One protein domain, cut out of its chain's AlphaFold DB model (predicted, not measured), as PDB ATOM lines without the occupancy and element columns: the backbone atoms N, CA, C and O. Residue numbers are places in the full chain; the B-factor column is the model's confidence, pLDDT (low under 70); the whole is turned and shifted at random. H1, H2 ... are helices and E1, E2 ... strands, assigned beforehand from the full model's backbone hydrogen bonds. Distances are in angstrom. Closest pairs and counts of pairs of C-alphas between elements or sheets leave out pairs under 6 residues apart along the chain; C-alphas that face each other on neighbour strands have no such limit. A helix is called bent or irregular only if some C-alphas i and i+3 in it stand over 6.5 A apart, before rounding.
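What this domain is: This is residues 121 to 325 of the 557 residues of an uncharacterized protein of Deltaproteobacteria bacterium (UniProt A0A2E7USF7). A small sheet, E1 E3 E2, makes one end of an elongated helical body, and the bent helix H1 packs on it through its arm H1b. Short helices H4 and H5 lie near the middle; H7 and H8 are farthest out, toward the other end, and from H8 the helix H9 runs back inward, its residues 265 to 269 making a corner with residues 215 to 219 of H6 and its residues 266 to 270 lying beside H11. The 205 printed residues hold twelve named helices and three named strands, in the order H1 H2 E1 H3 E2 E3 H4 to H12; the class is mostly helix and the sheet is antiparallel. The whole is compact, with a radius of gyration of the C-alphas of 18.1 A, and spans 58 by 38 by 31 A.

Where its parts are: The strands are E1, residues 162 to 164, E3, 183 to 187, 12.9 A long, and E2, 174 to 176. H1, residues 128 to 148, begins at C-alpha 128 (-46.413, -4.245, 28.334); assigned as one helix by its hydrogen bonds, it is bent, with C-alphas 136 and 139 6.8 A apart, into H1a, 128 to 136, and H1b, 139 to 148, 14.2 A. The short helices are H2, 155 to 158, H3, 166 to 169, H4, 195 to 198, H5, 200 to 205, H7, 239 to 242, H8, 248 to 254, H10, 283 to 287, and H11, 296 to 301. H6, 215 to 226, is 15.3 A long and H9, 256 to 270, 20.4 A. H12, 315 to 324, 15.0 A, is irregular, with C-alphas 316 and 319 7.2 A apart; it ends at C-alpha 324 (-53.529, -41.927, 31.666).

How they stand to each other: E3 is antiparallel to E1, with N 162 and O 185 2.8 A apart, and to E2, with N 175 and O 186 2.9 A apart; E2 and E3 form a hairpin. E1, H3, E2 is a split strand-helix-strand unit, two strands running the same way with E3 between them, and its crossover is right-handed. H1b stands up from the sheet at a height of 9.5 A; H3 and H4 only graze it. H2 touches H1b, H4 and H12, closest to H12 at C-alphas 157 and 319, 4.8 A. H5 touches H1a, C-alphas 201 and 136 at 4.9 A, and only just H10, with 3 pairs within 8 A. H9 touches H6 about perpendicular at 86 degrees, C-alphas 269 and 218 at 5.1 A, and H11 at a shallow tilt of 7 degrees, opposite ways, C-alphas 270 and 297 at 4.0 A. H8 and H9 touch only at the corner; H7 and H8 are close but not clearly touching, C-alphas 242 and 251 at 6.7 A. Every O i to N i+4 pair is within hydrogen-bond range in H1a, H1b, H5, H6, H10 and H11, but 2 of 3 in H8, 7 of 11 in H9 and 4 of 6 in H12; H2, H3, H4 and H7 are too short for such a pair.

The domain as a whole: The C-alphas farthest apart, Ser 179 and Glu 244, are 59.6 A apart. The printed part has no cut; the links H6 to H7, H9 to H10 and H11 to H12 are long. Mean pLDDT of the printed part is 91.8, and residues 242 to 246 are under 70.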
ATOM      1  N   THR A 121     -37.117  -5.614  25.077       83.00
ATOM      2  CA  THR A 121     -36.888  -4.178  24.842       83.00
ATOM      3  C   THR A 121     -37.731  -3.601  23.705       83.00
ATOM      4  O   THR A 121     -37.926  -2.391  23.628       83.00
ATOM      5  N   GLU A 122     -38.211  -4.466  22.820       84.69
ATOM      6  CA  GLU A 122     -39.063  -4.172  21.677       84.69
ATOM      7  C   GLU A 122     -40.520  -3.904  22.080       84.69
ATOM      8  O   GLU A 122     -41.260  -3.292  21.311       84.69
ATOM      9  N   VAL A 123     -40.936  -4.346  23.273       85.50
ATOM     10  CA  VAL A 123     -42.278  -4.105  23.809       85.50
ATOM     11  C   VAL A 123     -42.272  -2.760  24.527       85.50
ATOM     12  O   VAL A 123     -41.609  -2.586  25.549       85.50
ATOM     13  N   ASP A 124     -43.015  -1.795  23.990       87.62
ATOM     14  CA  ASP A 124     -43.159  -0.490  24.628       87.62
ATOM     15  C   ASP A 124     -44.032  -0.547  25.900       87.62
ATOM     16  O   ASP A 124     -44.814  -1.475  26.129       87.62
ATOM     17  N   ASP A 125     -43.925   0.490  26.736       85.25
ATOM     18  CA  ASP A 125     -44.710   0.602  27.973       85.25
ATOM     19  C   ASP A 125     -46.226   0.577  27.714       85.25
ATOM     20  O   ASP A 125     -47.001   0.171  28.582       85.25
ATOM     21  N   ALA A 126     -46.653   1.004  26.520       87.19
ATOM     22  CA  ALA A 126     -48.053   1.016  26.121       87.19
ATOM     23  C   ALA A 126     -48.592  -0.374  25.762       87.19
ATOM     24  O   ALA A 126     -49.798  -0.530  25.661       87.19
ATOM     25  N   ASN A 127     -47.742  -1.379  25.566       88.62
ATOM     26  CA  ASN A 127     -48.161  -2.738  25.230       88.62
ATOM     27  C   ASN A 127     -47.679  -3.777  26.247       88.62
ATOM     28  O   ASN A 127     -47.992  -4.955  26.105       88.62
ATOM     29  N   ARG A 128     -46.973  -3.358  27.304       89.69
ATOM     30  CA  ARG A 128     -46.413  -4.245  28.334       89.69
ATOM     31  C   ARG A 128     -47.446  -5.194  28.954       89.69
ATOM     32  O   ARG A 128     -47.175  -6.386  29.047       89.69
ATOM     33  N   VAL A 129     -48.618  -4.684  29.342       90.56
ATOM     34  CA  VAL A 129     -49.690  -5.503  29.947       90.56
ATOM     35  C   VAL A 129     -50.281  -6.468  28.925       90.56
ATOM     36  O   VAL A 129     -50.384  -7.660  29.195       90.56
ATOM     37  N   ALA A 130     -50.623  -5.974  27.730       90.06
ATOM     38  CA  ALA A 130     -51.170  -6.808  26.662       90.06
ATOM     39  C   ALA A 130     -50.198  -7.938  26.280       90.06
ATOM     40  O   ALA A 130     -50.607  -9.081  26.104       90.06
ATOM     41  N   TRP A 131     -48.898  -7.637  26.229       91.69
ATOM     42  CA  TRP A 131     -47.855  -8.625  25.986       91.69
ATOM     43  C   TRP A 131     -47.727  -9.642  27.132       91.69
ATOM     44  O   TRP A 131     -47.647 -10.843  26.875       91.69
ATOM     45  N   ALA A 132     -47.757  -9.198  28.392       92.56
ATOM     46  CA  ALA A 132     -47.687 -10.098  29.543       92.56
ATOM     47  C   ALA A 132     -48.884 -11.063  29.601       92.56
ATOM     48  O   ALA A 132     -48.700 -12.252  29.878       92.56
ATOM     49  N   GLN A 133     -50.082 -10.570  29.277       92.81
ATOM     50  CA  GLN A 133     -51.295 -11.380  29.180       92.81
ATOM     51  C   GLN A 133     -51.222 -12.349  27.996       92.81
ATOM     52  O   GLN A 133     -51.561 -13.517  28.158       92.81
ATOM     53  N   MET A 134     -50.696 -11.913  26.846       94.12
ATOM     54  CA  MET A 134     -50.470 -12.765  25.673       94.12
ATOM     55  C   MET A 134     -49.553 -13.959  25.989       94.12
ATOM     56  O   MET A 134     -49.841 -15.068  25.559       94.12
ATOM     57  N   VAL A 135     -48.500 -13.782  26.795       95.38
ATOM     58  CA  VAL A 135     -47.666 -14.909  27.266       95.38
ATOM     59  C   VAL A 135     -48.496 -15.926  28.059       95.38
ATOM     60  O   VAL A 135     -48.392 -17.126  27.820       95.38
ATOM     61  N   GLY A 136     -49.334 -15.458  28.990       95.69
ATOM     62  CA  GLY A 136     -50.208 -16.323  29.791       95.69
ATOM     63  C   GLY A 136     -51.351 -16.963  28.996       95.69
ATOM     64  O   GLY A 136     -51.864 -18.008  29.394       95.69
ATOM     65  N   GLU A 137     -51.738 -16.373  27.865       97.31
ATOM     66  CA  GLU A 137     -52.796 -16.895  27.001       97.31
ATOM     67  C   GLU A 137     -52.379 -18.102  26.169       97.31
ATOM     68  O   GLU A 137     -53.254 -18.896  25.854       97.31
ATOM     69  N   GLU A 138     -51.095 -18.308  25.853       98.19
ATOM     70  CA  GLU A 138     -50.640 -19.477  25.072       98.19
ATOM     71  C   GLU A 138     -51.270 -20.813  25.548       98.19
ATOM     72  O   GLU A 138     -51.944 -21.478  24.753       98.19
ATOM     73  N   PRO A 139     -51.122 -21.221  26.826       98.38
ATOM     74  CA  PRO A 139     -51.706 -22.473  27.309       98.38
ATOM     75  C   PRO A 139     -53.240 -22.452  27.344       98.38
ATOM     76  O   PRO A 139     -53.873 -23.489  27.143       98.38
ATOM     77  N   LEU A 140     -53.849 -21.284  27.571       98.56
ATOM     78  CA  LEU A 140     -55.305 -21.123  27.576       98.56
ATOM     79  C   LEU A 140     -55.893 -21.279  26.174       98.56
ATOM     80  O   LEU A 140     -56.923 -21.921  26.007       98.56
ATOM     81  N   ARG A 141     -55.218 -20.723  25.166       98.44
ATOM     82  CA  ARG A 141     -55.581 -20.801  23.749       98.44
ATOM     83  C   ARG A 141     -55.498 -22.233  23.251       98.44
ATOM     84  O   ARG A 141     -56.419 -22.687  22.587       98.44
ATOM     85  N   LEU A 142     -54.449 -22.966  23.631       98.62
ATOM     86  CA  LEU A 142     -54.333 -24.394  23.330       98.62
ATOM     87  C   LEU A 142     -55.515 -25.189  23.910       98.62
ATOM     88  O   LEU A 142     -56.166 -25.941  23.187       98.62
ATOM     89  N   ALA A 143     -55.828 -24.995  25.193       98.81
ATOM     90  CA  ALA A 143     -56.957 -25.661  25.841       98.81
ATOM     91  C   ALA A 143     -58.308 -25.281  25.211       98.81
ATOM     92  O   ALA A 143     -59.125 -26.157  24.922       98.81
ATOM     93  N   ALA A 144     -58.527 -23.990  24.956       98.56
ATOM     94  CA  ALA A 144     -59.730 -23.474  24.315       98.56
ATOM     95  C   ALA A 144     -59.919 -24.051  22.908       98.56
ATOM     96  O   ALA A 144     -61.010 -24.522  22.600       98.56
ATOM     97  N   HIS A 145     -58.860 -24.089  22.095       98.38
ATOM     98  CA  HIS A 145     -58.897 -24.635  20.740       98.38
ATOM     99  C   HIS A 145     -59.244 -26.131  20.734       98.38
ATOM    100  O   HIS A 145     -60.101 -26.570  19.973       98.38
ATOM    101  N   ILE A 146     -58.654 -26.919  21.642       98.69
ATOM    102  CA  ILE A 146     -58.968 -28.351  21.803       98.69
ATOM    103  C   ILE A 146     -60.457 -28.560  22.098       98.69
ATOM    104  O   ILE A 146     -61.072 -29.450  21.517       98.69
ATOM    105  N   VAL A 147     -61.047 -27.753  22.983       98.56
ATOM    106  CA  VAL A 147     -62.469 -27.882  23.333       98.56
ATOM    107  C   VAL A 147     -63.382 -27.349  22.228       98.56
ATOM    108  O   VAL A 147     -64.391 -27.988  21.933       98.56
ATOM    109  N   ALA A 148     -63.039 -26.223  21.599       97.94
ATOM    110  CA  ALA A 148     -63.820 -25.627  20.514       97.94
ATOM    111  C   ALA A 148     -63.874 -26.530  19.269       97.94
ATOM    112  O   ALA A 148     -64.929 -26.663  18.655       97.94
ATOM    113  N   GLU A 149     -62.774 -27.220  18.955       97.75
ATOM    114  CA  GLU A 149     -62.688 -28.218  17.878       97.75
ATOM    115  C   GLU A 149     -63.158 -29.622  18.310       97.75
ATOM    116  O   GLU A 149     -62.993 -30.602  17.578       97.75
ATOM    117  N   ASP A 150     -63.729 -29.738  19.516       97.81
ATOM    118  CA  ASP A 150     -64.256 -30.976  20.091       97.81
ATOM    119  C   ASP A 150     -63.238 -32.137  20.040       97.81
ATOM    120  O   ASP A 150     -63.539 -33.262  19.640       97.81
ATOM    121  N   GLN A 151     -61.983 -31.876  20.400       98.56
ATOM    122  CA  GLN A 151     -60.919 -32.881  20.455       98.56
ATOM    123  C   GLN A 151     -60.898 -33.607  21.816       98.56
ATOM    124  O   GLN A 151     -61.390 -33.076  22.817       98.56
ATOM    125  N   PRO A 152     -60.329 -34.830  21.899       98.62
ATOM    126  CA  PRO A 152     -60.111 -35.500  23.180       98.62
ATOM    127  C   PRO A 152     -59.261 -34.643  24.123       98.62
ATOM    128  O   PRO A 152     -58.208 -34.133  23.745       98.62
ATOM    129  N   TRP A 153     -59.677 -34.526  25.381       98.81
ATOM    130  CA  TRP A 153     -59.032 -33.651  26.355       98.81
ATOM    131  C   TRP A 153     -57.591 -34.056  26.678       98.81
ATOM    132  O   TRP A 153     -56.765 -33.202  26.981       98.81
ATOM    133  N   SER A 154     -57.236 -35.335  26.526       98.75
ATOM    134  CA  SER A 154     -55.850 -35.806  26.660       98.75
ATOM    135  C   SER A 154     -54.870 -35.086  25.725       98.75
ATOM    136  O   SER A 154     -53.679 -34.998  26.036       98.75
ATOM    137  N   THR A 155     -55.346 -34.506  24.617       98.81
ATOM    138  CA  THR A 155     -54.546 -33.663  23.720       98.81
ATOM    139  C   THR A 155     -53.937 -32.460  24.447       98.81
ATOM    140  O   THR A 155     -52.824 -32.063  24.112       98.81
ATOM    141  N   VAL A 156     -54.562 -31.944  25.515       98.81
ATOM    142  CA  VAL A 156     -54.073 -30.765  26.257       98.81
ATOM    143  C   VAL A 156     -52.701 -30.977  26.901       98.81
ATOM    144  O   VAL A 156     -51.972 -30.014  27.118       98.81
ATOM    145  N   VAL A 157     -52.320 -32.231  27.164       98.69
ATOM    146  CA  VAL A 157     -51.011 -32.612  27.723       98.69
ATOM    147  C   VAL A 157     -50.196 -33.509  26.791       98.69
ATOM    148  O   VAL A 157     -49.079 -33.877  27.131       98.69
ATOM    149  N   THR A 158     -50.715 -33.870  25.614       98.56
ATOM    150  CA  THR A 158     -50.021 -34.760  24.660       98.56
ATOM    151  C   THR A 158     -49.774 -34.129  23.294       98.56
ATOM    152  O   THR A 158     -49.062 -34.720  22.485       98.56
ATOM    153  N   ALA A 159     -50.317 -32.938  23.026       98.19
ATOM    154  CA  ALA A 159     -50.067 -32.221  21.784       98.19
ATOM    155  C   ALA A 159     -48.570 -31.938  21.588       98.19
ATOM    156  O   ALA A 159     -47.831 -31.621  22.525       98.19
ATOM    157  N   ASP A 160     -48.135 -32.020  20.335       97.44
ATOM    158  CA  ASP A 160     -46.807 -31.623  19.867       97.44
ATOM    159  C   ASP A 160     -46.824 -30.239  19.188       97.44
ATOM    160  O   ASP A 160     -45.910 -29.879  18.445       97.44
ATOM    161  N   TRP A 161     -47.887 -29.475  19.443       97.75
ATOM    162  CA  TRP A 161     -48.164 -28.132  18.951       97.75
ATOM    163  C   TRP A 161     -48.740 -27.269  20.088       97.75
ATOM    164  O   TRP A 161     -49.138 -27.776  21.138       97.75
ATOM    165  N   THR A 162     -48.739 -25.957  19.881       97.88
ATOM    166  CA  THR A 162     -49.244 -24.920  20.788       97.88
ATOM    167  C   THR A 162     -50.001 -23.861  19.982       97.88
ATOM    168  O   THR A 162     -50.116 -23.970  18.761       97.88
ATOM    169  N   MET A 163     -50.473 -22.812  20.650       97.88
ATOM    170  CA  MET A 163     -51.027 -21.621  20.015       97.88
ATOM    171  C   MET A 163     -50.067 -20.451  20.185       97.88
ATOM    172  O   MET A 163     -49.566 -20.211  21.279       97.88
ATOM    173  N   ALA A 164     -49.820 -19.690  19.124       97.19
ATOM    174  CA  ALA A 164     -48.970 -18.512  19.208       97.19
ATOM    175  C   ALA A 164     -49.434 -17.397  18.281       97.19
ATOM    176  O   ALA A 164     -50.105 -17.622  17.272       97.19
ATOM    177  N   THR A 165     -49.026 -16.183  18.625       95.88
ATOM    178  CA  THR A 165     -49.107 -15.026  17.743       95.88
ATOM    179  C   THR A 165     -47.761 -14.786  17.049       95.88
ATOM    180  O   THR A 165     -46.727 -15.285  17.516       95.88
ATOM    181  N   PRO A 166     -47.716 -13.997  15.959       93.00
ATOM    182  CA  PRO A 166     -46.455 -13.572  15.349       93.00
ATOM    183  C   PRO A 166     -45.505 -12.871  16.330       93.00
ATOM    184  O   PRO A 166     -44.290 -13.003  16.208       93.00
ATOM    185  N   GLU A 167     -46.037 -12.148  17.317       91.50
ATOM    186  CA  GLU A 167     -45.257 -11.466  18.350       91.50
ATOM    187  C   GLU A 167     -44.551 -12.459  19.282       91.50
ATOM    188  O   GLU A 167     -43.382 -12.263  19.613       91.50
ATOM    189  N   LEU A 168     -45.226 -13.547  19.671       93.38
ATOM    190  CA  LEU A 168     -44.602 -14.629  20.439       93.38
ATOM    191  C   LEU A 168     -43.589 -15.403  19.588       93.38
ATOM    192  O   LEU A 168     -42.495 -15.709  20.059       93.38
ATOM    193  N   ALA A 169     -43.906 -15.662  18.316       93.88
ATOM    194  CA  ALA A 169     -43.010 -16.361  17.395       93.88
ATOM    195  C   ALA A 169     -41.741 -15.563  17.043       93.88
ATOM    196  O   ALA A 169     -40.719 -16.148  16.693       93.88
ATOM    197  N   ALA A 170     -41.768 -14.234  17.169       91.12
ATOM    198  CA  ALA A 170     -40.572 -13.403  17.034       91.12
ATOM    199  C   ALA A 170     -39.593 -13.562  18.210       91.12
ATOM    200  O   ALA A 170     -38.413 -13.235  18.074       91.12
ATOM    201  N   LEU A 171     -40.078 -14.041  19.361       90.19
ATOM    202  CA  LEU A 171     -39.312 -14.156  20.597       90.19
ATOM    203  C   LEU A 171     -38.900 -15.595  20.922       90.19
ATOM    204  O   LEU A 171     -37.821 -15.836  21.464       90.19
ATOM    205  N   TRP A 172     -39.773 -16.548  20.627       94.19
ATOM    206  CA  TRP A 172     -39.607 -17.955  20.964       94.19
ATOM    207  C   TRP A 172     -39.226 -18.783  19.736       94.19
ATOM    208  O   TRP A 172     -39.488 -18.365  18.609       94.19
ATOM    209  N   PRO A 173     -38.616 -19.968  19.920       95.25
ATOM    210  CA  PRO A 173     -38.286 -20.864  18.816       95.25
ATOM    211  C   PRO A 173     -39.559 -21.550  18.292       95.25
ATOM    212  O   PRO A 173     -39.782 -22.727  18.561       95.25
ATOM    213  N   LEU A 174     -40.418 -20.793  17.607       96.19
ATOM    214  CA  LEU A 174     -41.718 -21.231  17.107       96.19
ATOM    215  C   LEU A 174     -41.809 -21.111  15.584       96.19
ATOM    216  O   LEU A 174     -41.473 -20.083  14.999       96.19
ATOM    217  N   GLU A 175     -42.366 -22.141  14.959       94.94
ATOM    218  CA  GLU A 175     -42.944 -22.072  13.618       94.94
ATOM    219  C   GLU A 175     -44.447 -21.807  13.750       94.94
ATOM    220  O   GLU A 175     -45.129 -22.536  14.465       94.94
ATOM    221  N   VAL A 176     -44.956 -20.758  13.092       93.06
ATOM    222  CA  VAL A 176     -46.368 -20.343  13.138       93.06
ATOM    223  C   VAL A 176     -46.948 -20.257  11.725       93.06
ATOM    224  O   VAL A 176     -46.321 -19.700  10.822       93.06
ATOM    225  N   ASP A 177     -48.162 -20.776  11.538       84.50
ATOM    226  CA  ASP A 177     -48.791 -20.920  10.215       84.50
ATOM    227  C   ASP A 177     -49.515 -19.646   9.711       84.50
ATOM    228  O   ASP A 177     -50.200 -19.672   8.685       84.50
ATOM    229  N   GLY A 178     -49.363 -18.505  10.396       84.69
ATOM    230  CA  GLY A 178     -50.121 -17.284  10.115       84.69
ATOM    231  C   GLY A 178     -49.383 -15.978  10.407       84.69
ATOM    232  O   GLY A 178     -48.323 -15.950  11.027       84.69
ATOM    233  N   SER A 179     -49.952 -14.867   9.925       82.94
ATOM    234  CA  SER A 179     -49.324 -13.536   9.985       82.94
ATOM    235  C   SER A 179     -49.986 -12.543  10.945       82.94
ATOM    236  O   SER A 179     -49.462 -11.445  11.104       82.94
ATOM    237  N   THR A 180     -51.139 -12.873  11.538       88.81
ATOM    238  CA  THR A 180     -51.890 -11.982  12.451       88.81
ATOM    239  C   THR A 180     -52.790 -12.772  13.397       88.81
ATOM    240  O   THR A 180     -53.562 -13.594  12.910       88.81
ATOM    241  N   GLY A 181     -52.798 -12.465  14.695       92.19
ATOM    242  CA  GLY A 181     -53.652 -13.149  15.678       92.19
ATOM    243  C   GLY A 181     -53.097 -14.506  16.114       92.19
ATOM    244  O   GLY A 181     -51.927 -14.796  15.876       92.19
ATOM    245  N   TRP A 182     -53.930 -15.314  16.770       96.19
ATOM    246  CA  TRP A 182     -53.565 -16.638  17.279       96.19
ATOM    247  C   TRP A 182     -53.652 -17.707  16.189       96.19
ATOM    248  O   TRP A 182     -54.650 -17.782  15.476       96.19
ATOM    249  N   HIS A 183     -52.616 -18.539  16.081       96.00
ATOM    250  CA  HIS A 183     -52.535 -19.661  15.142       96.00
ATOM    251  C   HIS A 183     -51.921 -20.878  15.817       96.00
ATOM    252  O   HIS A 183     -51.172 -20.739  16.786       96.00
ATOM    253  N   ASN A 184     -52.163 -22.053  15.233       96.12
ATOM    254  CA  ASN A 184     -51.366 -23.236  15.535       96.12
ATOM    255  C   ASN A 184     -49.882 -22.941  15.282       96.12
ATOM    256  O   ASN A 184     -49.501 -22.325  14.280       96.12
ATOM    257  N   ALA A 185     -49.056 -23.388  16.217       97.06
ATOM    258  CA  ALA A 185     -47.620 -23.210  16.189       97.06
ATOM    259  C   ALA A 185     -46.902 -24.433  16.764       97.06
ATOM    260  O   ALA A 185     -47.481 -25.248  17.482       97.06
ATOM    261  N   ARG A 186     -45.613 -24.565  16.462       97.19
ATOM    262  CA  ARG A 186     -44.783 -25.678  16.929       97.19
ATOM    263  C   ARG A 186     -43.427 -25.181  17.394       97.19
ATOM    264  O   ARG A 186     -42.775 -24.408  16.698       97.19
ATOM    265  N   TYR A 187     -42.991 -25.666  18.550       97.50
ATOM    266  CA  TYR A 187     -41.649 -25.392  19.053       97.50
ATOM    267  C   TYR A 187     -40.581 -26.138  18.244       97.50
ATOM    268  O   TYR A 187     -40.740 -27.314  17.919       97.50
ATOM    269  N   THR A 188     -39.471 -25.462  17.951       96.62
ATOM    270  CA  THR A 188     -38.363 -25.979  17.128       96.62
ATOM    271  C   THR A 188     -37.082 -26.246  17.921       96.62
ATOM    272  O   THR A 188     -36.037 -26.518  17.334       96.62
ATOM    273  N   ASP A 189     -37.125 -26.152  19.249       95.75
ATOM    274  CA  ASP A 189     -35.969 -26.318  20.142       95.75
ATOM    275  C   ASP A 189     -35.776 -27.753  20.657       95.75
ATOM    276  O   ASP A 189     -34.967 -28.007  21.547       95.75
ATOM    277  N   GLY A 190     -36.493 -28.712  20.069       94.12
ATOM    278  CA  GLY A 190     -36.348 -30.132  20.381       94.12
ATOM    279  C   GLY A 190     -37.100 -30.586  21.631       94.12
ATOM    280  O   GLY A 190     -36.905 -31.729  22.044       94.12
ATOM    281  N   ARG A 191     -37.964 -29.741  22.218       96.31
ATOM    282  CA  ARG A 191     -38.853 -30.178  23.302       96.31
ATOM    283  C   ARG A 191     -39.808 -31.293  22.841       96.31
ATOM    284  O   ARG A 191     -40.249 -31.262  21.688       96.31
ATOM    285  N   PRO A 192     -40.133 -32.279  23.699       95.75
ATOM    286  CA  PRO A 192     -41.064 -33.344  23.336       95.75
ATOM    287  C   PRO A 192     -42.504 -32.841  23.170       95.75
ATOM    288  O   PRO A 192     -42.826 -31.691  23.467       95.75
ATOM    289  N   ALA A 193     -43.392 -33.740  22.751       96.12
ATOM    290  CA  ALA A 193     -44.827 -33.514  22.865       96.12
ATOM    291  C   ALA A 193     -45.234 -33.458  24.349       96.12
ATOM    292  O   ALA A 193     -44.828 -34.311  25.136       96.12
ATOM    293  N   GLY A 194     -46.026 -32.458  24.725       96.44
ATOM    294  CA  GLY A 194     -46.406 -32.223  26.124       96.44
ATOM    295  C   GLY A 194     -47.545 -31.223  26.322       96.44
ATOM    296  O   GLY A 194     -47.863 -30.880  27.461       96.44
ATOM    297  N   GLY A 195     -48.148 -30.735  25.230       98.19
ATOM    298  CA  GLY A 195     -49.197 -29.720  25.236       98.19
ATOM    299  C   GLY A 195     -48.882 -28.549  26.170       98.19
ATOM    300  O   GLY A 195     -47.758 -28.044  26.187       98.19
ATOM    301  N   VAL A 196     -49.859 -28.166  26.997       98.38
ATOM    302  CA  VAL A 196     -49.768 -27.069  27.975       98.38
ATOM    303  C   VAL A 196     -48.525 -27.183  28.850       98.38
ATOM    304  O   VAL A 196     -47.872 -26.169  29.100       98.38
ATOM    305  N   LEU A 197     -48.149 -28.396  29.273       97.62
ATOM    306  CA  LEU A 197     -47.041 -28.613  30.208       97.62
ATOM    307  C   LEU A 197     -45.725 -28.048  29.676       97.62
ATOM    308  O   LEU A 197     -44.867 -27.639  30.461       97.62
ATOM    309  N   PHE A 198     -45.552 -28.070  28.352       97.25
ATOM    310  CA  PHE A 198     -44.309 -27.722  27.664       97.25
ATOM    311  C   PHE A 198     -44.422 -26.406  26.879       97.25
ATOM    312  O   PHE A 198     -43.571 -26.112  26.040       97.25
ATOM    313  N   THR A 199     -45.437 -25.591  27.170       97.38
ATOM    314  CA  THR A 199     -45.562 -24.217  26.657       97.38
ATOM    315  C   THR A 199     -44.664 -23.244  27.425       97.38
ATOM    316  O   THR A 199     -44.404 -23.426  28.622       97.38
ATOM    317  N   ASN A 200     -44.195 -22.180  26.764       95.56
ATOM    318  CA  ASN A 200     -43.463 -21.117  27.450       95.56
ATOM    319  C   ASN A 200     -44.389 -20.348  28.399       95.56
ATOM    320  O   ASN A 200     -43.969 -20.054  29.515       95.56
ATOM    321  N   GLY A 201     -45.655 -20.124  28.039       95.56
ATOM    322  CA  GLY A 201     -46.656 -19.515  28.915       95.56
ATOM    323  C   GLY A 201     -46.823 -20.253  30.248       95.56
ATOM    324  O   GLY A 201     -46.763 -19.628  31.309       95.56
ATOM    325  N   PHE A 202     -46.932 -21.589  30.235       95.62
ATOM    326  CA  PHE A 202     -46.987 -22.384  31.471       95.62
ATOM    327  C   PHE A 202     -45.689 -22.292  32.278       95.62
ATOM    328  O   PHE A 202     -45.714 -22.063  33.491       95.62
ATOM    329  N   ARG A 203     -44.537 -22.414  31.610       91.81
ATOM    330  CA  ARG A 203     -43.231 -22.286  32.265       91.81
ATOM    331  C   ARG A 203     -43.053 -20.919  32.928       91.81
ATOM    332  O   ARG A 203     -42.549 -20.866  34.048       91.81
ATOM    333  N   TRP A 204     -43.392 -19.835  32.237       92.81
ATOM    334  CA  TRP A 204     -43.164 -18.465  32.705       92.81
ATOM    335  C   TRP A 204     -44.123 -18.101  33.827       92.81
ATOM    336  O   TRP A 204     -43.725 -17.428  34.772       92.81
ATOM    337  N   ARG A 205     -45.350 -18.630  33.784       92.75
ATOM    338  CA  ARG A 205     -46.301 -18.514  34.887       92.75
ATOM    339  C   ARG A 205     -45.825 -19.226  36.156       92.75
ATOM    340  O   ARG A 205     -46.093 -18.751  37.264       92.75
ATOM    341  N   PHE A 206     -45.144 -20.360  35.999       91.94
ATOM    342  CA  PHE A 206     -44.616 -21.178  37.092       91.94
ATOM    343  C   PHE A 206     -43.093 -21.339  36.953       91.94
ATOM    344  O   PHE A 206     -42.599 -22.425  36.601       91.94
ATOM    345  N   PRO A 207     -42.321 -20.263  37.207       88.69
ATOM    346  CA  PRO A 207     -40.881 -20.292  37.044       88.69
ATOM    347  C   PRO A 207     -40.243 -21.232  38.068       88.69
ATOM    348  O   PRO A 207     -40.803 -21.572  39.116       88.69
ATOM    349  N   SER A 208     -39.032 -21.673  37.758       89.06
ATOM    350  CA  SER A 208     -38.241 -22.481  38.672       89.06
ATOM    351  C   SER A 208     -36.772 -22.112  38.583       89.06
ATOM    352  O   SER A 208     -36.346 -21.396  37.679       89.06
ATOM    353  N   GLY A 209     -36.001 -22.608  39.539       85.50
ATOM    354  CA  GLY A 209     -34.569 -22.381  39.629       85.50
ATOM    355  C   GLY A 209     -33.899 -23.438  40.505       85.50
ATOM    356  O   GLY A 209     -34.588 -24.329  41.018       85.50
ATOM    357  N   PRO A 210     -32.580 -23.331  40.729       81.12
ATOM    358  CA  PRO A 210     -31.776 -24.392  41.346       81.12
ATOM    359  C   PRO A 210     -32.218 -24.806  42.758       81.12
ATOM    360  O   PRO A 210     -31.998 -25.941  43.166       81.12
ATOM    361  N   ASN A 211     -32.875 -23.913  43.504       81.56
ATOM    362  CA  ASN A 211     -33.371 -24.217  44.851       81.56
ATOM    363  C   ASN A 211     -34.723 -24.952  44.835       81.56
ATOM    364  O   ASN A 211     -34.986 -25.790  45.691       81.56
ATOM    365  N   ASN A 212     -35.588 -24.632  43.870       87.38
ATOM    366  CA  ASN A 212     -36.929 -25.209  43.755       87.38
ATOM    367  C   ASN A 212     -36.905 -26.531  42.971       87.38
ATOM    368  O   ASN A 212     -37.647 -27.453  43.299       87.38
ATOM    369  N   GLN A 213     -36.019 -26.637  41.972       92.25
ATOM    370  CA  GLN A 213     -35.829 -27.831  41.137       92.25
ATOM    371  C   GLN A 213     -37.152 -28.363  40.574       92.25
ATOM    372  O   GLN A 213     -37.479 -29.529  40.715       92.25
ATOM    373  N   GLN A 214     -37.948 -27.474  39.979       94.88
ATOM    374  CA  GLN A 214     -39.254 -27.748  39.365       94.88
ATOM    375  C   GLN A 214     -40.410 -28.150  40.286       94.88
ATOM    376  O   GLN A 214     -41.521 -28.314  39.787       94.88
ATOM    377  N   ARG A 215     -40.231 -28.211  41.610       94.88
ATOM    378  CA  ARG A 215     -41.306 -28.629  42.531       94.88
ATOM    379  C   ARG A 215     -42.551 -27.746  42.457       94.88
ATOM    380  O   ARG A 215     -43.654 -28.273  42.367       94.88
ATOM    381  N   SER A 216     -42.412 -26.417  42.401       93.56
ATOM    382  CA  SER A 216     -43.591 -25.543  42.225       93.56
ATOM    383  C   SER A 216     -44.327 -25.786  40.905       93.56
ATOM    384  O   SER A 216     -45.550 -25.703  40.874       93.56
ATOM    385  N   ARG A 217     -43.605 -26.106  39.823       95.25
ATOM    386  CA  ARG A 217     -44.213 -26.390  38.517       95.25
ATOM    387  C   ARG A 217     -44.885 -27.760  38.492       95.25
ATOM    388  O   ARG A 217     -45.981 -27.882  37.961       95.25
ATOM    389  N   ALA A 218     -44.264 -28.760  39.110       97.25
ATOM    390  CA  ALA A 218     -44.866 -30.072  39.309       97.25
ATOM    391  C   ALA A 218     -46.151 -29.978  40.151       97.25
ATOM    392  O   ALA A 218     -47.153 -30.597  39.801       97.25
ATOM    393  N   ASN A 219     -46.165 -29.139  41.197       96.88
ATOM    394  CA  ASN A 219     -47.384 -28.870  41.960       96.88
ATOM    395  C   ASN A 219     -48.452 -28.155  41.114       96.88
ATOM    396  O   ASN A 219     -49.614 -28.539  41.151       96.88
ATOM    397  N   ALA A 220     -48.072 -27.159  40.306       96.44
ATOM    398  CA  ALA A 220     -49.010 -26.476  39.411       96.44
ATOM    399  C   ALA A 220     -49.659 -27.440  38.403       96.44
ATOM    400  O   ALA A 220     -50.877 -27.424  38.248       96.44
ATOM    401  N   LEU A 221     -48.866 -28.324  37.786       97.25
ATOM    402  CA  LEU A 221     -49.354 -29.405  36.922       97.25
ATOM    403  C   LEU A 221     -50.342 -30.304  37.677       97.25
ATOM    404  O   LEU A 221     -51.439 -30.555  37.186       97.25
ATOM    405  N   SER A 222     -49.974 -30.761  38.875       97.94
ATOM    406  CA  SER A 222     -50.815 -31.635  39.696       97.94
ATOM    407  C   SER A 222     -52.144 -30.974  40.070       97.94
ATOM    408  O   SER A 222     -53.201 -31.587  39.952       97.94
ATOM    409  N   ARG A 223     -52.123 -29.695  40.450       96.31
ATOM    410  CA  ARG A 223     -53.340 -28.944  40.756       96.31
ATOM    411  C   ARG A 223     -54.226 -28.774  39.526       96.31
ATOM    412  O   ARG A 223     -55.424 -28.997  39.617       96.31
ATOM    413  N   MET A 224     -53.646 -28.403  38.385       96.88
ATOM    414  CA  MET A 224     -54.401 -28.107  37.161       96.88
ATOM    415  C   MET A 224     -54.986 -29.350  36.489       96.88
ATOM    416  O   MET A 224     -56.044 -29.255  35.875       96.88
ATOM    417  N   PHE A 225     -54.295 -30.489  36.568       98.38
ATOM    418  CA  PHE A 225     -54.653 -31.682  35.799       98.38
ATOM    419  C   PHE A 225     -55.051 -32.884  36.648       98.38
ATOM    420  O   PHE A 225     -55.606 -33.821  36.097       98.38
ATOM    421  N   LEU A 226     -54.795 -32.883  37.958       98.06
ATOM    422  CA  LEU A 226     -55.171 -33.973  38.871       98.06
ATOM    423  C   LEU A 226     -56.013 -33.487  40.058       98.06
ATOM    424  O   LEU A 226     -56.342 -34.298  40.920       98.06
ATOM    425  N   CYS A 227     -56.315 -32.182  40.122       96.75
ATOM    426  CA  CYS A 227     -57.070 -31.536  41.197       96.75
ATOM    427  C   CYS A 227     -56.471 -31.856  42.575       96.75
ATOM    428  O   CYS A 227     -57.163 -32.085  43.562       96.75
ATOM    429  N   PHE A 228     -55.136 -31.892  42.620       95.56
ATOM    430  CA  PHE A 228     -54.359 -32.233  43.802       95.56
ATOM    431  C   PHE A 228     -53.276 -31.180  44.039       95.56
ATOM    432  O   PHE A 228     -52.312 -31.109  43.271       95.56
ATOM    433  N   ASP A 229     -53.428 -30.390  45.104       94.38
ATOM    434  CA  ASP A 229     -52.429 -29.418  45.555       94.38
ATOM    435  C   ASP A 229     -51.621 -29.994  46.730       94.38
ATOM    436  O   ASP A 229     -52.147 -30.302  47.800       94.38
ATOM    437  N   TYR A 230     -50.307 -30.120  46.544       93.50
ATOM    438  CA  TYR A 230     -49.395 -30.583  47.590       93.50
ATOM    439  C   TYR A 230     -49.320 -29.625  48.788       93.50
ATOM    440  O   TYR A 230     -48.873 -30.037  49.860       93.50
ATOM    441  N   LEU A 231     -49.722 -28.360  48.627       90.19
ATOM    442  CA  LEU A 231     -49.749 -27.369  49.705       90.19
ATOM    443  C   LEU A 231     -50.960 -27.525  50.633       90.19
ATOM    444  O   LEU A 231     -50.908 -27.023  51.755       90.19
ATOM    445  N   ASP A 232     -51.991 -28.255  50.204       90.38
ATOM    446  CA  ASP A 232     -53.178 -28.539  51.021       90.38
ATOM    447  C   ASP A 232     -52.993 -29.778  51.911       90.38
ATOM    448  O   ASP A 232     -53.805 -30.053  52.799       90.38
ATOM    449  N   LEU A 233     -51.909 -30.536  51.710       86.56
ATOM    450  CA  LEU A 233     -51.625 -31.721  52.508       86.56
ATOM    451  C   LEU A 233     -51.344 -31.339  53.973       86.56
ATOM    452  O   LEU A 233     -50.450 -30.530  54.247       86.56
ATOM    453  N   PRO A 234     -52.040 -31.956  54.947       80.56
ATOM    454  CA  PRO A 234     -51.847 -31.660  56.359       80.56
ATOM    455  C   PRO A 234     -50.551 -32.306  56.863       80.56
ATOM    456  O   PRO A 234     -50.552 -33.399  57.430       80.56
ATOM    457  N   VAL A 235     -49.423 -31.623  56.667       77.94
ATOM    458  CA  VAL A 235     -48.113 -32.071  57.154       77.94
ATOM    459  C   VAL A 235     -47.734 -31.292  58.409       77.94
ATOM    460  O   VAL A 235     -47.555 -30.075  58.385       77.94
ATOM    461  N   ALA A 236     -47.559 -32.008  59.519       75.75
ATOM    462  CA  ALA A 236     -47.015 -31.466  60.758       75.75
ATOM    463  C   ALA A 236     -45.716 -32.197  61.108       75.75
ATOM    464  O   ALA A 236     -45.689 -33.423  61.203       75.75
ATOM    465  N   PHE A 237     -44.640 -31.444  61.325       76.12
ATOM    466  CA  PHE A 237     -43.374 -31.985  61.811       76.12
ATOM    467  C   PHE A 237     -42.692 -31.000  62.757       76.12
ATOM    468  O   PHE A 237     -42.858 -29.783  62.648       76.12
ATOM    469  N   ASP A 238     -41.920 -31.532  63.699       75.06
ATOM    470  CA  ASP A 238     -41.068 -30.718  64.555       75.06
ATOM    471  C   ASP A 238     -39.811 -30.327  63.774       75.06
ATOM    472  O   ASP A 238     -39.111 -31.190  63.258       75.06
ATOM    473  N   ARG A 239     -39.481 -29.033  63.704       73.00
ATOM    474  CA  ARG A 239     -38.252 -28.561  63.041       73.00
ATOM    475  C   ARG A 239     -36.980 -29.151  63.652       73.00
ATOM    476  O   ARG A 239     -35.952 -29.151  62.980       73.00
ATOM    477  N   SER A 240     -37.040 -29.667  64.881       73.81
ATOM    478  CA  SER A 240     -35.932 -30.385  65.511       73.81
ATOM    479  C   SER A 240     -35.476 -31.620  64.716       73.81
ATOM    480  O   SER A 240     -34.302 -31.978  64.808       73.81
ATOM    481  N   VAL A 241     -36.339 -32.207  63.869       71.50
ATOM    482  CA  VAL A 241     -35.980 -33.337  62.982       71.50
ATOM    483  C   VAL A 241     -34.934 -32.966  61.927       71.50
ATOM    484  O   VAL A 241     -34.232 -33.837  61.432       71.50
ATOM    485  N   LEU A 242     -34.770 -31.676  61.618       69.94
ATOM    486  CA  LEU A 242     -33.762 -31.193  60.668       69.94
ATOM    487  C   LEU A 242     -32.353 -31.081  61.291       69.94
ATOM    488  O   LEU A 242     -31.386 -30.783  60.586       69.94
ATOM    489  N   GLY A 243     -32.223 -31.314  62.605       65.69
ATOM    490  CA  GLY A 243     -30.968 -31.185  63.349       65.69
ATOM    491  C   GLY A 243     -30.389 -29.760  63.353       65.69
ATOM    492  O   GLY A 243     -31.020 -28.805  62.909       65.69
ATOM    493  N   GLU A 244     -29.157 -29.603  63.857       60.53
ATOM    494  CA  GLU A 244     -28.434 -28.315  63.805       60.53
ATOM    495  C   GLU A 244     -27.894 -27.990  62.400       60.53
ATOM    496  O   GLU A 244     -27.657 -26.824  62.091       60.53
ATOM    497  N   SER A 245     -27.699 -29.006  61.547       61.12
ATOM    498  CA  SER A 245     -27.199 -28.842  60.176       61.12
ATOM    499  C   SER A 245     -28.269 -28.385  59.186       61.12
ATOM    500  O   SER A 245     -27.913 -27.795  58.171       61.12
ATOM    501  N   GLY A 246     -29.555 -28.639  59.460       63.25
ATOM    502  CA  GLY A 246     -30.653 -28.189  58.606       63.25
ATOM    503  C   GLY A 246     -30.610 -28.752  57.183       63.25
ATOM    504  O   GLY A 246     -31.026 -28.057  56.258       63.25
ATOM    505  N   ASP A 247     -30.078 -29.965  56.984       76.50
ATOM    506  CA  ASP A 247     -29.966 -30.575  55.651       76.50
ATOM    507  C   ASP A 247     -31.341 -31.034  55.145       76.50
ATOM    508  O   ASP A 247     -31.764 -32.180  55.317       76.50
ATOM    509  N   LEU A 248     -32.045 -30.089  54.524       77.56
ATOM    510  CA  LEU A 248     -33.361 -30.293  53.934       77.56
ATOM    511  C   LEU A 248     -33.336 -31.357  52.831       77.56
ATOM    512  O   LEU A 248     -34.312 -32.083  52.693       77.56
ATOM    513  N   THR A 249     -32.239 -31.494  52.084       78.25
ATOM    514  CA  THR A 249     -32.147 -32.433  50.958       78.25
ATOM    515  C   THR A 249     -32.166 -33.885  51.428       78.25
ATOM    516  O   THR A 249     -32.855 -34.720  50.839       78.25
ATOM    517  N   THR A 250     -31.461 -34.196  52.515       80.69
ATOM    518  CA  THR A 250     -31.556 -35.527  53.132       80.69
ATOM    519  C   THR A 250     -32.937 -35.733  53.754       80.69
ATOM    520  O   THR A 250     -33.564 -36.771  53.530       80.69
ATOM    521  N   ALA A 251     -33.456 -34.729  54.470       82.94
ATOM    522  CA  ALA A 251     -34.738 -34.837  55.157       82.94
ATOM    523  C   ALA A 251     -35.905 -35.142  54.203       82.94
ATOM    524  O   ALA A 251     -36.739 -35.990  54.514       82.94
ATOM    525  N   THR A 252     -35.930 -34.548  53.002       85.38
ATOM    526  CA  THR A 252     -36.964 -34.832  51.991       85.38
ATOM    527  C   THR A 252     -36.989 -36.283  51.512       85.38
ATOM    528  O   THR A 252     -37.983 -36.710  50.932       85.38
ATOM    529  N   ARG A 253     -35.928 -37.054  51.777       84.06
ATOM    530  CA  ARG A 253     -35.778 -38.454  51.360       84.06
ATOM    531  C   ARG A 253     -35.878 -39.450  52.513       84.06
ATOM    532  O   ARG A 253     -36.178 -40.617  52.277       84.06
ATOM    533  N   THR A 254     -35.594 -39.027  53.743       85.06
ATOM    534  CA  THR A 254     -35.520 -39.935  54.898       85.06
ATOM    535  C   THR A 254     -36.601 -39.688  55.935       85.06
ATOM    536  O   THR A 254     -36.994 -40.632  56.619       85.06
ATOM    537  N   GLU A 255     -37.091 -38.453  56.063       87.38
ATOM    538  CA  GLU A 255     -38.072 -38.109  57.087       87.38
ATOM    539  C   GLU A 255     -39.493 -38.447  56.617       87.38
ATOM    540  O   GLU A 255     -39.950 -37.901  55.606       87.38
ATOM    541  N   PRO A 256     -40.244 -39.293  57.353       87.25
ATOM    542  CA  PRO A 256     -41.584 -39.719  56.946       87.25
ATOM    543  C   PRO A 256     -42.553 -38.561  56.674       87.25
ATOM    544  O   PRO A 256     -43.383 -38.650  55.774       87.25
ATOM    545  N   ALA A 257     -42.429 -37.462  57.425       85.38
ATOM    546  CA  ALA A 257     -43.262 -36.281  57.228       85.38
ATOM    547  C   ALA A 257     -42.993 -35.602  55.877       85.38
ATOM    548  O   ALA A 257     -43.937 -35.208  55.198       85.38
ATOM    549  N   CYS A 258     -41.734 -35.504  55.447       87.88
ATOM    550  CA  CYS A 258     -41.386 -34.893  54.164       87.88
ATOM    551  C   CYS A 258     -41.696 -35.829  52.985       87.88
ATOM    552  O   CYS A 258     -42.168 -35.375  51.943       87.88
ATOM    553  N   LEU A 259     -41.506 -37.140  53.166       88.94
ATOM    554  CA  LEU A 259     -41.826 -38.151  52.153       88.94
ATOM    555  C   LEU A 259     -43.302 -38.156  51.744       88.94
ATOM    556  O   LEU A 259     -43.596 -38.522  50.609       88.94
ATOM    557  N   SER A 260     -44.209 -37.711  52.621       86.56
ATOM    558  CA  SER A 260     -45.644 -37.605  52.318       86.56
ATOM    559  C   SER A 260     -45.945 -36.790  51.052       86.56
ATOM    560  O   SER A 260     -46.891 -37.113  50.339       86.56
ATOM    561  N   CYS A 261     -45.105 -35.798  50.740       90.44
ATOM    562  CA  CYS A 261     -45.188 -35.012  49.509       90.44
ATOM    563  C   CYS A 261     -44.080 -35.394  48.518       90.44
ATOM    564  O   CYS A 261     -44.329 -35.591  47.331       90.44
ATOM    565  N   HIS A 262     -42.836 -35.495  48.994       92.88
ATOM    566  CA  HIS A 262     -41.664 -35.597  48.121       92.88
ATOM    567  C   HIS A 262     -41.556 -36.930  47.379       92.88
ATOM    568  O   HIS A 262     -40.982 -36.958  46.293       92.88
ATOM    569  N   ALA A 263     -42.145 -38.011  47.902       92.62
ATOM    570  CA  ALA A 263     -42.119 -39.312  47.236       92.62
ATOM    571  C   ALA A 263     -42.800 -39.300  45.856       92.62
ATOM    572  O   ALA A 263     -42.451 -40.115  45.009       92.62
ATOM    573  N   THR A 264     -43.744 -38.384  45.620       94.38
ATOM    574  CA  THR A 264     -44.451 -38.254  44.336       94.38
ATOM    575  C   THR A 264     -44.173 -36.921  43.645       94.38
ATOM    576  O   THR A 264     -44.144 -36.873  42.419       94.38
ATOM    577  N   LEU A 265     -43.904 -35.845  44.392       96.31
ATOM    578  CA  LEU A 265     -43.605 -34.535  43.810       96.31
ATOM    579  C   LEU A 265     -42.244 -34.494  43.104       96.31
ATOM    580  O   LEU A 265     -42.146 -33.971  41.993       96.31
ATOM    581  N   ASP A 266     -41.196 -35.032  43.736       95.88
ATOM    582  CA  ASP A 266     -39.827 -34.933  43.218       95.88
ATOM    583  C   ASP A 266     -39.635 -35.723  41.910       95.88
ATOM    584  O   ASP A 266     -39.054 -35.166  40.978       95.88
ATOM    585  N   PRO A 267     -40.165 -36.953  41.758       96.25
ATOM    586  CA  PRO A 267     -40.122 -37.677  40.484       96.25
ATOM    587  C   PRO A 267     -40.825 -36.977  39.309       96.25
ATOM    588  O   PRO A 267     -40.369 -37.078  38.165       96.25
ATOM    589  N   ILE A 268     -41.913 -36.239  39.568       96.69
ATOM    590  CA  ILE A 268     -42.590 -35.416  38.549       96.69
ATOM    591  C   ILE A 268     -41.724 -34.199  38.215       96.69
ATOM    592  O   ILE A 268     -41.502 -33.885  37.046       96.69
ATOM    593  N   ALA A 269     -41.195 -33.529  39.239       97.00
ATOM    594  CA  ALA A 269     -40.324 -32.371  39.082       97.00
ATOM    595  C   ALA A 269     -39.055 -32.710  38.282       97.00
ATOM    596  O   ALA A 269     -38.683 -31.955  37.382       97.00
ATOM    597  N   ALA A 270     -38.457 -33.881  38.522       96.44
ATOM    598  CA  ALA A 270     -37.315 -34.391  37.770       96.44
ATOM    599  C   ALA A 270     -37.593 -34.448  36.256       96.44
ATOM    600  O   ALA A 270     -36.722 -34.098  35.457       96.44
ATOM    601  N   GLY A 271     -38.809 -34.827  35.845       95.94
ATOM    602  CA  GLY A 271     -39.225 -34.884  34.436       95.94
ATOM    603  C   GLY A 271     -39.314 -33.524  33.734       95.94
ATOM    604  O   GLY A 271     -39.404 -33.469  32.512       95.94
ATOM    605  N   LEU A 272     -39.253 -32.417  34.482       96.25
ATOM    606  CA  LEU A 272     -39.375 -31.048  33.971       96.25
ATOM    607  C   LEU A 272     -38.023 -30.316  33.870       96.25
ATOM    608  O   LEU A 272     -37.984 -29.107  33.626       96.25
ATOM    609  N   PHE A 273     -36.900 -31.017  34.063       95.75
ATOM    610  CA  PHE A 273     -35.566 -30.400  34.116       95.75
ATOM    611  C   PHE A 273     -35.084 -29.789  32.801       95.75
ATOM    612  O   PHE A 273     -34.257 -28.880  32.841       95.75
ATOM    613  N   GLY A 274     -35.656 -30.169  31.655       95.12
ATOM    614  CA  GLY A 274     -35.392 -29.467  30.394       95.12
ATOM    615  C   GLY A 274     -35.814 -27.987  30.409       95.12
ATOM    616  O   GLY A 274     -35.364 -27.202  29.587       95.12
ATOM    617  N   PHE A 275     -36.612 -27.567  31.394       93.81
ATOM    618  CA  PHE A 275     -36.979 -26.171  31.641       93.81
ATOM    619  C   PHE A 275     -36.346 -25.598  32.920       93.81
ATOM    620  O   PHE A 275     -36.876 -24.649  33.515       93.81
ATOM    621  N   LEU A 276     -35.297 -26.233  33.456       91.31
ATOM    622  CA  LEU A 276     -34.546 -25.688  34.587       91.31
ATOM    623  C   LEU A 276     -33.769 -24.476  34.103       91.31
ATOM    624  O   LEU A 276     -33.049 -24.589  33.124       91.31
ATOM    625  N   SER A 277     -33.910 -23.347  34.794       85.75
ATOM    626  CA  SER A 277     -33.203 -22.100  34.495       85.75
ATOM    627  C   SER A 277     -32.086 -21.905  35.515       85.75
ATOM    628  O   SER A 277     -32.351 -21.967  36.719       85.75
ATOM    629  N   PHE A 278     -30.861 -21.636  35.064       84.56
ATOM    630  CA  PHE A 278     -29.774 -21.207  35.957       84.56
ATOM    631  C   PHE A 278     -29.755 -19.690  36.136       84.56
ATOM    632  O   PHE A 278     -29.471 -19.201  37.229       84.56
ATOM    633  N   GLU A 279     -30.121 -18.957  35.086       83.88
ATOM    634  CA  GLU A 279     -30.243 -17.502  35.100       83.88
ATOM    635  C   GLU A 279     -31.709 -17.106  34.929       83.88
ATOM    636  O   GLU A 279     -32.239 -17.054  33.825       83.88
ATOM    637  N   SER A 280     -32.399 -16.838  36.042       75.12
ATOM    638  CA  SER A 280     -33.846 -16.580  36.023       75.12
ATOM    639  C   SER A 280     -34.249 -15.272  35.325       75.12
ATOM    640  O   SER A 280     -35.429 -15.097  35.038       75.12
ATOM    641  N   TYR A 281     -33.292 -14.383  35.037       78.69
ATOM    642  CA  TYR A 281     -33.516 -13.066  34.426       78.69
ATOM    643  C   TYR A 281     -32.973 -12.951  32.994       78.69
ATOM    644  O   TYR A 281     -32.857 -11.839  32.479       78.69
ATOM    645  N   ASP A 282     -32.626 -14.073  32.357       85.12
ATOM    646  CA  ASP A 282     -32.191 -14.094  30.962       85.12
ATOM    647  C   ASP A 282     -33.330 -14.535  30.029       85.12
ATOM    648  O   ASP A 282     -33.947 -15.587  30.200       85.12
ATOM    649  N   LEU A 283     -33.617 -13.702  29.027       84.25
ATOM    650  CA  LEU A 283     -34.723 -13.895  28.090       84.25
ATOM    651  C   LEU A 283     -34.561 -15.166  27.251       84.25
ATOM    652  O   LEU A 283     -35.541 -15.862  26.982       84.25
ATOM    653  N   VAL A 284     -33.333 -15.463  26.824       87.00
ATOM    654  CA  VAL A 284     -33.040 -16.609  25.960       87.00
ATOM    655  C   VAL A 284     -33.166 -17.896  26.768       87.00
ATOM    656  O   VAL A 284     -33.908 -18.792  26.376       87.00
ATOM    657  N   GLU A 285     -32.541 -17.951  27.941       87.88
ATOM    658  CA  GLU A 285     -32.651 -19.052  28.902       87.88
ATOM    659  C   GLU A 285     -34.116 -19.335  29.286       87.88
ATOM    660  O   GLU A 285     -34.522 -20.493  29.419       87.88
ATOM    661  N   GLN A 286     -34.945 -18.297  29.444       86.94
ATOM    662  CA  GLN A 286     -36.368 -18.461  29.751       86.94
ATOM    663  C   GLN A 286     -37.211 -18.901  28.546       86.94
ATOM    664  O   GLN A 286     -38.258 -19.525  28.722       86.94
ATOM    665  N   SER A 287     -36.757 -18.640  27.323       90.75
ATOM    666  CA  SER A 287     -37.504 -18.952  26.096       90.75
ATOM    667  C   SER A 287     -37.214 -20.343  25.529       90.75
ATOM    668  O   SER A 287     -38.041 -20.875  24.785       90.75
ATOM    669  N   LEU A 288     -36.059 -20.924  25.858       93.06
ATOM    670  CA  LEU A 288     -35.594 -22.194  25.303       93.06
ATOM    671  C   LEU A 288     -35.876 -23.386  26.220       93.06
ATOM    672  O   LEU A 288     -35.824 -23.292  27.448       93.06
ATOM    673  N   TYR A 289     -36.130 -24.528  25.595       95.62
ATOM    674  CA  TYR A 289     -35.997 -25.842  26.202       95.62
ATOM    675  C   TYR A 289     -34.560 -26.361  26.073       95.62
ATOM    676  O   TYR A 289     -33.888 -26.125  25.071       95.62
ATOM    677  N   HIS A 290     -34.111 -27.101  27.082       95.06
ATOM    678  CA  HIS A 290     -32.755 -27.625  27.211       95.06
ATOM    679  C   HIS A 290     -32.768 -29.152  27.376       95.06
ATOM    680  O   HIS A 290     -32.673 -29.642  28.508       95.06
ATOM    681  N   PRO A 291     -32.864 -29.930  26.280       95.25
ATOM    682  CA  PRO A 291     -32.870 -31.395  26.347       95.25
ATOM    683  C   PRO A 291     -31.655 -31.964  27.094       95.25
ATOM    684  O   PRO A 291     -31.739 -32.967  27.801       95.25
ATOM    685  N   GLU A 292     -30.504 -31.291  27.000       95.19
ATOM    686  CA  GLU A 292     -29.270 -31.679  27.679       95.19
ATOM    687  C   GLU A 292     -29.367 -31.651  29.213       95.19
ATOM    688  O   GLU A 292     -28.523 -32.251  29.883       95.19
ATOM    689  N   ARG A 293     -30.382 -30.980  29.774       94.62
ATOM    690  CA  ARG A 293     -30.612 -30.869  31.220       94.62
ATOM    691  C   ARG A 293     -31.570 -31.923  31.752       94.62
ATOM    692  O   ARG A 293     -31.592 -32.130  32.959       94.62
ATOM    693  N   GLU A 294     -32.318 -32.633  30.908       95.44
ATOM    694  CA  GLU A 294     -33.222 -33.695  31.374       95.44
ATOM    695  C   GLU A 294     -32.518 -34.719  32.290       95.44
ATOM    696  O   GLU A 294     -33.039 -34.967  33.383       95.44
ATOM    697  N   PRO A 295     -31.307 -35.235  31.964       95.56
ATOM    698  CA  PRO A 295     -30.608 -36.195  32.822       95.56
ATOM    699  C   PRO A 295     -30.204 -35.636  34.193       95.56
ATOM    700  O   PRO A 295     -29.910 -36.413  35.102       95.56
ATOM    701  N   MET A 296     -30.178 -34.308  34.354       95.19
ATOM    702  CA  MET A 296     -29.882 -33.671  35.636       95.19
ATOM    703  C   MET A 296     -31.004 -33.886  36.652       95.19
ATOM    704  O   MET A 296     -30.715 -33.929  37.837       95.19
ATOM    705  N   GLY A 297     -32.256 -34.086  36.224       94.69
ATOM    706  CA  GLY A 297     -33.384 -34.292  37.142       94.69
ATOM    707  C   GLY A 297     -33.150 -35.463  38.094       94.69
ATOM    708  O   GLY A 297     -33.022 -35.254  39.301       94.69
ATOM    709  N   PRO A 298     -33.004 -36.691  37.570       95.25
ATOM    710  CA  PRO A 298     -32.694 -37.851  38.393       95.25
ATOM    711  C   PRO A 298     -31.362 -37.750  39.139       95.25
ATOM    712  O   PRO A 298     -31.244 -38.263  40.251       95.25
ATOM    713  N   ALA A 299     -30.356 -37.109  38.536       94.19
ATOM    714  CA  ALA A 299     -29.023 -36.999  39.121       94.19
ATOM    715  C   ALA A 299     -28.985 -36.050  40.331       94.19
ATOM    716  O   ALA A 299     -28.475 -36.431  41.382       94.19
ATOM    717  N   ASP A 300     -29.549 -34.852  40.197       91.31
ATOM    718  CA  ASP A 300     -29.500 -33.797  41.213       91.31
ATOM    719  C   ASP A 300     -30.534 -34.038  42.318       91.31
ATOM    720  O   ASP A 300     -30.267 -33.806  43.501       91.31
ATOM    721  N   MET A 301     -31.718 -34.547  41.957       91.44
ATOM    722  CA  MET A 301     -32.768 -34.865  42.927       91.44
ATOM    723  C   MET A 301     -32.588 -36.244  43.572       91.44
ATOM    724  O   MET A 301     -33.199 -36.493  44.612       91.44
ATOM    725  N   GLU A 302     -31.719 -37.103  43.025       92.88
ATOM    726  CA  GLU A 302     -31.498 -38.500  43.441       92.88
ATOM    727  C   GLU A 302     -32.798 -39.325  43.484       92.88
ATOM    728  O   GLU A 302     -33.032 -40.117  44.399       92.88
ATOM    729  N   VAL A 303     -33.658 -39.136  42.483       93.38
ATOM    730  CA  VAL A 303     -34.916 -39.879  42.309       93.38
ATOM    731  C   VAL A 303     -34.992 -40.465  40.905       93.38
ATOM    732  O   VAL A 303     -34.453 -39.903  39.958       93.38
ATOM    733  N   ALA A 304     -35.668 -41.600  40.742       94.94
ATOM    734  CA  ALA A 304     -36.028 -42.069  39.408       94.94
ATOM    735  C   ALA A 304     -37.211 -41.254  38.864       94.94
ATOM    736  O   ALA A 304     -37.997 -40.703  39.637       94.94
ATOM    737  N   TYR A 305     -37.367 -41.224  37.540       96.50
ATOM    738  CA  TYR A 305     -38.638 -40.831  36.941       96.50
ATOM    739  C   TYR A 305     -39.705 -41.852  37.333       96.50
ATOM    740  O   TYR A 305     -39.621 -43.030  36.981       96.50
ATOM    741  N   ASP A 306     -40.692 -41.385  38.082       96.38
ATOM    742  CA  ASP A 306     -41.784 -42.188  38.604       96.38
ATOM    743  C   ASP A 306     -43.072 -41.356  38.658       96.38
ATOM    744  O   ASP A 306     -43.053 -40.161  38.951       96.38
ATOM    745  N   TRP A 307     -44.194 -41.986  38.333       96.69
ATOM    746  CA  TRP A 307     -45.529 -41.416  38.401       96.69
ATOM    747  C   TRP A 307     -46.371 -42.264  39.352       96.69
ATOM    748  O   TRP A 307     -46.944 -43.283  38.959       96.69
ATOM    749  N   TYR A 308     -46.412 -41.864  40.626       94.62
ATOM    750  CA  TYR A 308     -47.193 -42.533  41.676       94.62
ATOM    751  C   TYR A 308     -46.952 -44.058  41.750       94.62
ATOM    752  O   TYR A 308     -47.883 -44.851  41.896       94.62
ATOM    753  N   GLY A 309     -45.690 -44.474  41.644       93.50
ATOM    754  CA  GLY A 309     -45.226 -45.864  41.651       93.50
ATOM    755  C   GLY A 309     -45.081 -46.503  40.266       93.50
ATOM    756  O   GLY A 309     -44.743 -47.688  40.185       93.50
ATOM    757  N   THR A 310     -45.360 -45.764  39.188       96.50
ATOM    758  CA  THR A 310     -45.201 -46.231  37.804       96.50
ATOM    759  C   THR A 310     -44.003 -45.543  37.142       96.50
ATOM    760  O   THR A 310     -44.076 -44.345  36.869       96.50
ATOM    761  N   PRO A 311     -42.914 -46.265  36.826       96.44
ATOM    762  CA  PRO A 311     -41.767 -45.685  36.130       96.44
ATOM    763  C   PRO A 311     -42.130 -45.156  34.736       96.44
ATOM    764  O   PRO A 311     -42.921 -45.787  34.034       96.44
ATOM    765  N   TYR A 312     -41.502 -44.054  34.315       95.56
ATOM    766  CA  TYR A 312     -41.662 -43.470  32.972       95.56
ATOM    767  C   TYR A 312     -40.326 -42.958  32.406       95.56
ATOM    768  O   TYR A 312     -39.345 -42.797  33.133       95.56
ATOM    769  N   ALA A 313     -40.259 -42.707  31.100       92.94
ATOM    770  CA  ALA A 313     -39.042 -42.338  30.374       92.94
ATOM    771  C   ALA A 313     -38.772 -40.819  30.315       92.94
ATOM    772  O   ALA A 313     -38.333 -40.302  29.290       92.94
ATOM    773  N   GLY A 314     -39.011 -40.089  31.408       93.19
ATOM    774  CA  GLY A 314     -38.731 -38.651  31.488       93.19
ATOM    775  C   GLY A 314     -39.697 -37.789  30.666       93.19
ATOM    776  O   GLY A 314     -40.867 -38.135  30.492       93.19
ATOM    777  N   ALA A 315     -39.222 -36.640  30.176       94.50
ATOM    778  CA  ALA A 315     -40.072 -35.591  29.605       94.50
ATOM    779  C   ALA A 315     -40.979 -36.084  28.459       94.50
ATOM    780  O   ALA A 315     -42.131 -35.669  28.367       94.50
ATOM    781  N   VAL A 316     -40.497 -37.011  27.624       95.69
ATOM    782  CA  VAL A 316     -41.241 -37.539  26.465       95.69
ATOM    783  C   VAL A 316     -42.496 -38.341  26.833       95.69
ATOM    784  O   VAL A 316     -43.448 -38.355  26.059       95.69
ATOM    785  N   GLU A 317     -42.527 -38.993  27.999       96.62
ATOM    786  CA  GLU A 317     -43.684 -39.787  28.447       96.62
ATOM    787  C   GLU A 317     -44.562 -39.045  29.462       96.62
ATOM    788  O   GLU A 317     -45.682 -39.481  29.730       96.62
ATOM    789  N   LEU A 318     -44.106 -37.908  30.005       96.62
ATOM    790  CA  LEU A 318     -44.792 -37.197  31.089       96.62
ATOM    791  C   LEU A 318     -46.244 -36.840  30.734       96.62
ATOM    792  O   LEU A 318     -47.151 -37.089  31.527       96.62
ATOM    793  N   GLY A 319     -46.481 -36.313  29.530       97.25
ATOM    794  CA  GLY A 319     -47.827 -35.991  29.051       97.25
ATOM    795  C   GLY A 319     -48.757 -37.206  28.989       97.25
ATOM    796  O   GLY A 319     -49.914 -37.140  29.402       97.25
ATOM    797  N   SER A 320     -48.241 -38.352  28.533       97.56
ATOM    798  CA  SER A 320     -48.998 -39.609  28.493       97.56
ATOM    799  C   SER A 320     -49.279 -40.166  29.887       97.56
ATOM    800  O   SER A 320     -50.365 -40.705  30.101       97.56
ATOM    801  N   MET A 321     -48.350 -40.009  30.835       97.94
ATOM    802  CA  MET A 321     -48.567 -40.396  32.232       97.94
ATOM    803  C   MET A 321     -49.686 -39.575  32.870       97.94
ATOM    804  O   MET A 321     -50.579 -40.150  33.486       97.94
ATOM    805  N   VAL A 322     -49.693 -38.257  32.641       98.25
ATOM    806  CA  VAL A 322     -50.760 -37.364  33.116       98.25
ATOM    807  C   VAL A 322     -52.103 -37.773  32.514       98.25
ATOM    808  O   VAL A 322     -53.048 -38.022  33.252       98.25
ATOM    809  N   ALA A 323     -52.181 -37.909  31.187       98.31
ATOM    810  CA  ALA A 323     -53.425 -38.249  30.494       98.31
ATOM    811  C   ALA A 323     -53.992 -39.632  30.866       98.31
ATOM    812  O   ALA A 323     -55.195 -39.854  30.745       98.31
ATOM    813  N   SER A 324     -53.132 -40.567  31.280       97.75
ATOM    814  CA  SER A 324     -53.529 -41.927  31.666       97.75
ATOM    815  C   SER A 324     -53.915 -42.046  33.144       97.75
ATOM    816  O   SER A 324     -54.410 -43.095  33.560       97.75
ATOM    817  N   ASP A 325     -53.681 -41.007  33.947       98.38
ATOM    818  CA  ASP A 325     -54.060 -40.992  35.354       98.38
ATOM    819  C   ASP A 325     -55.593 -40.910  35.489       98.38
ATOM    820  O   ASP A 325     -56.204 -40.011  34.913       98.38
TER     821      ASP A 325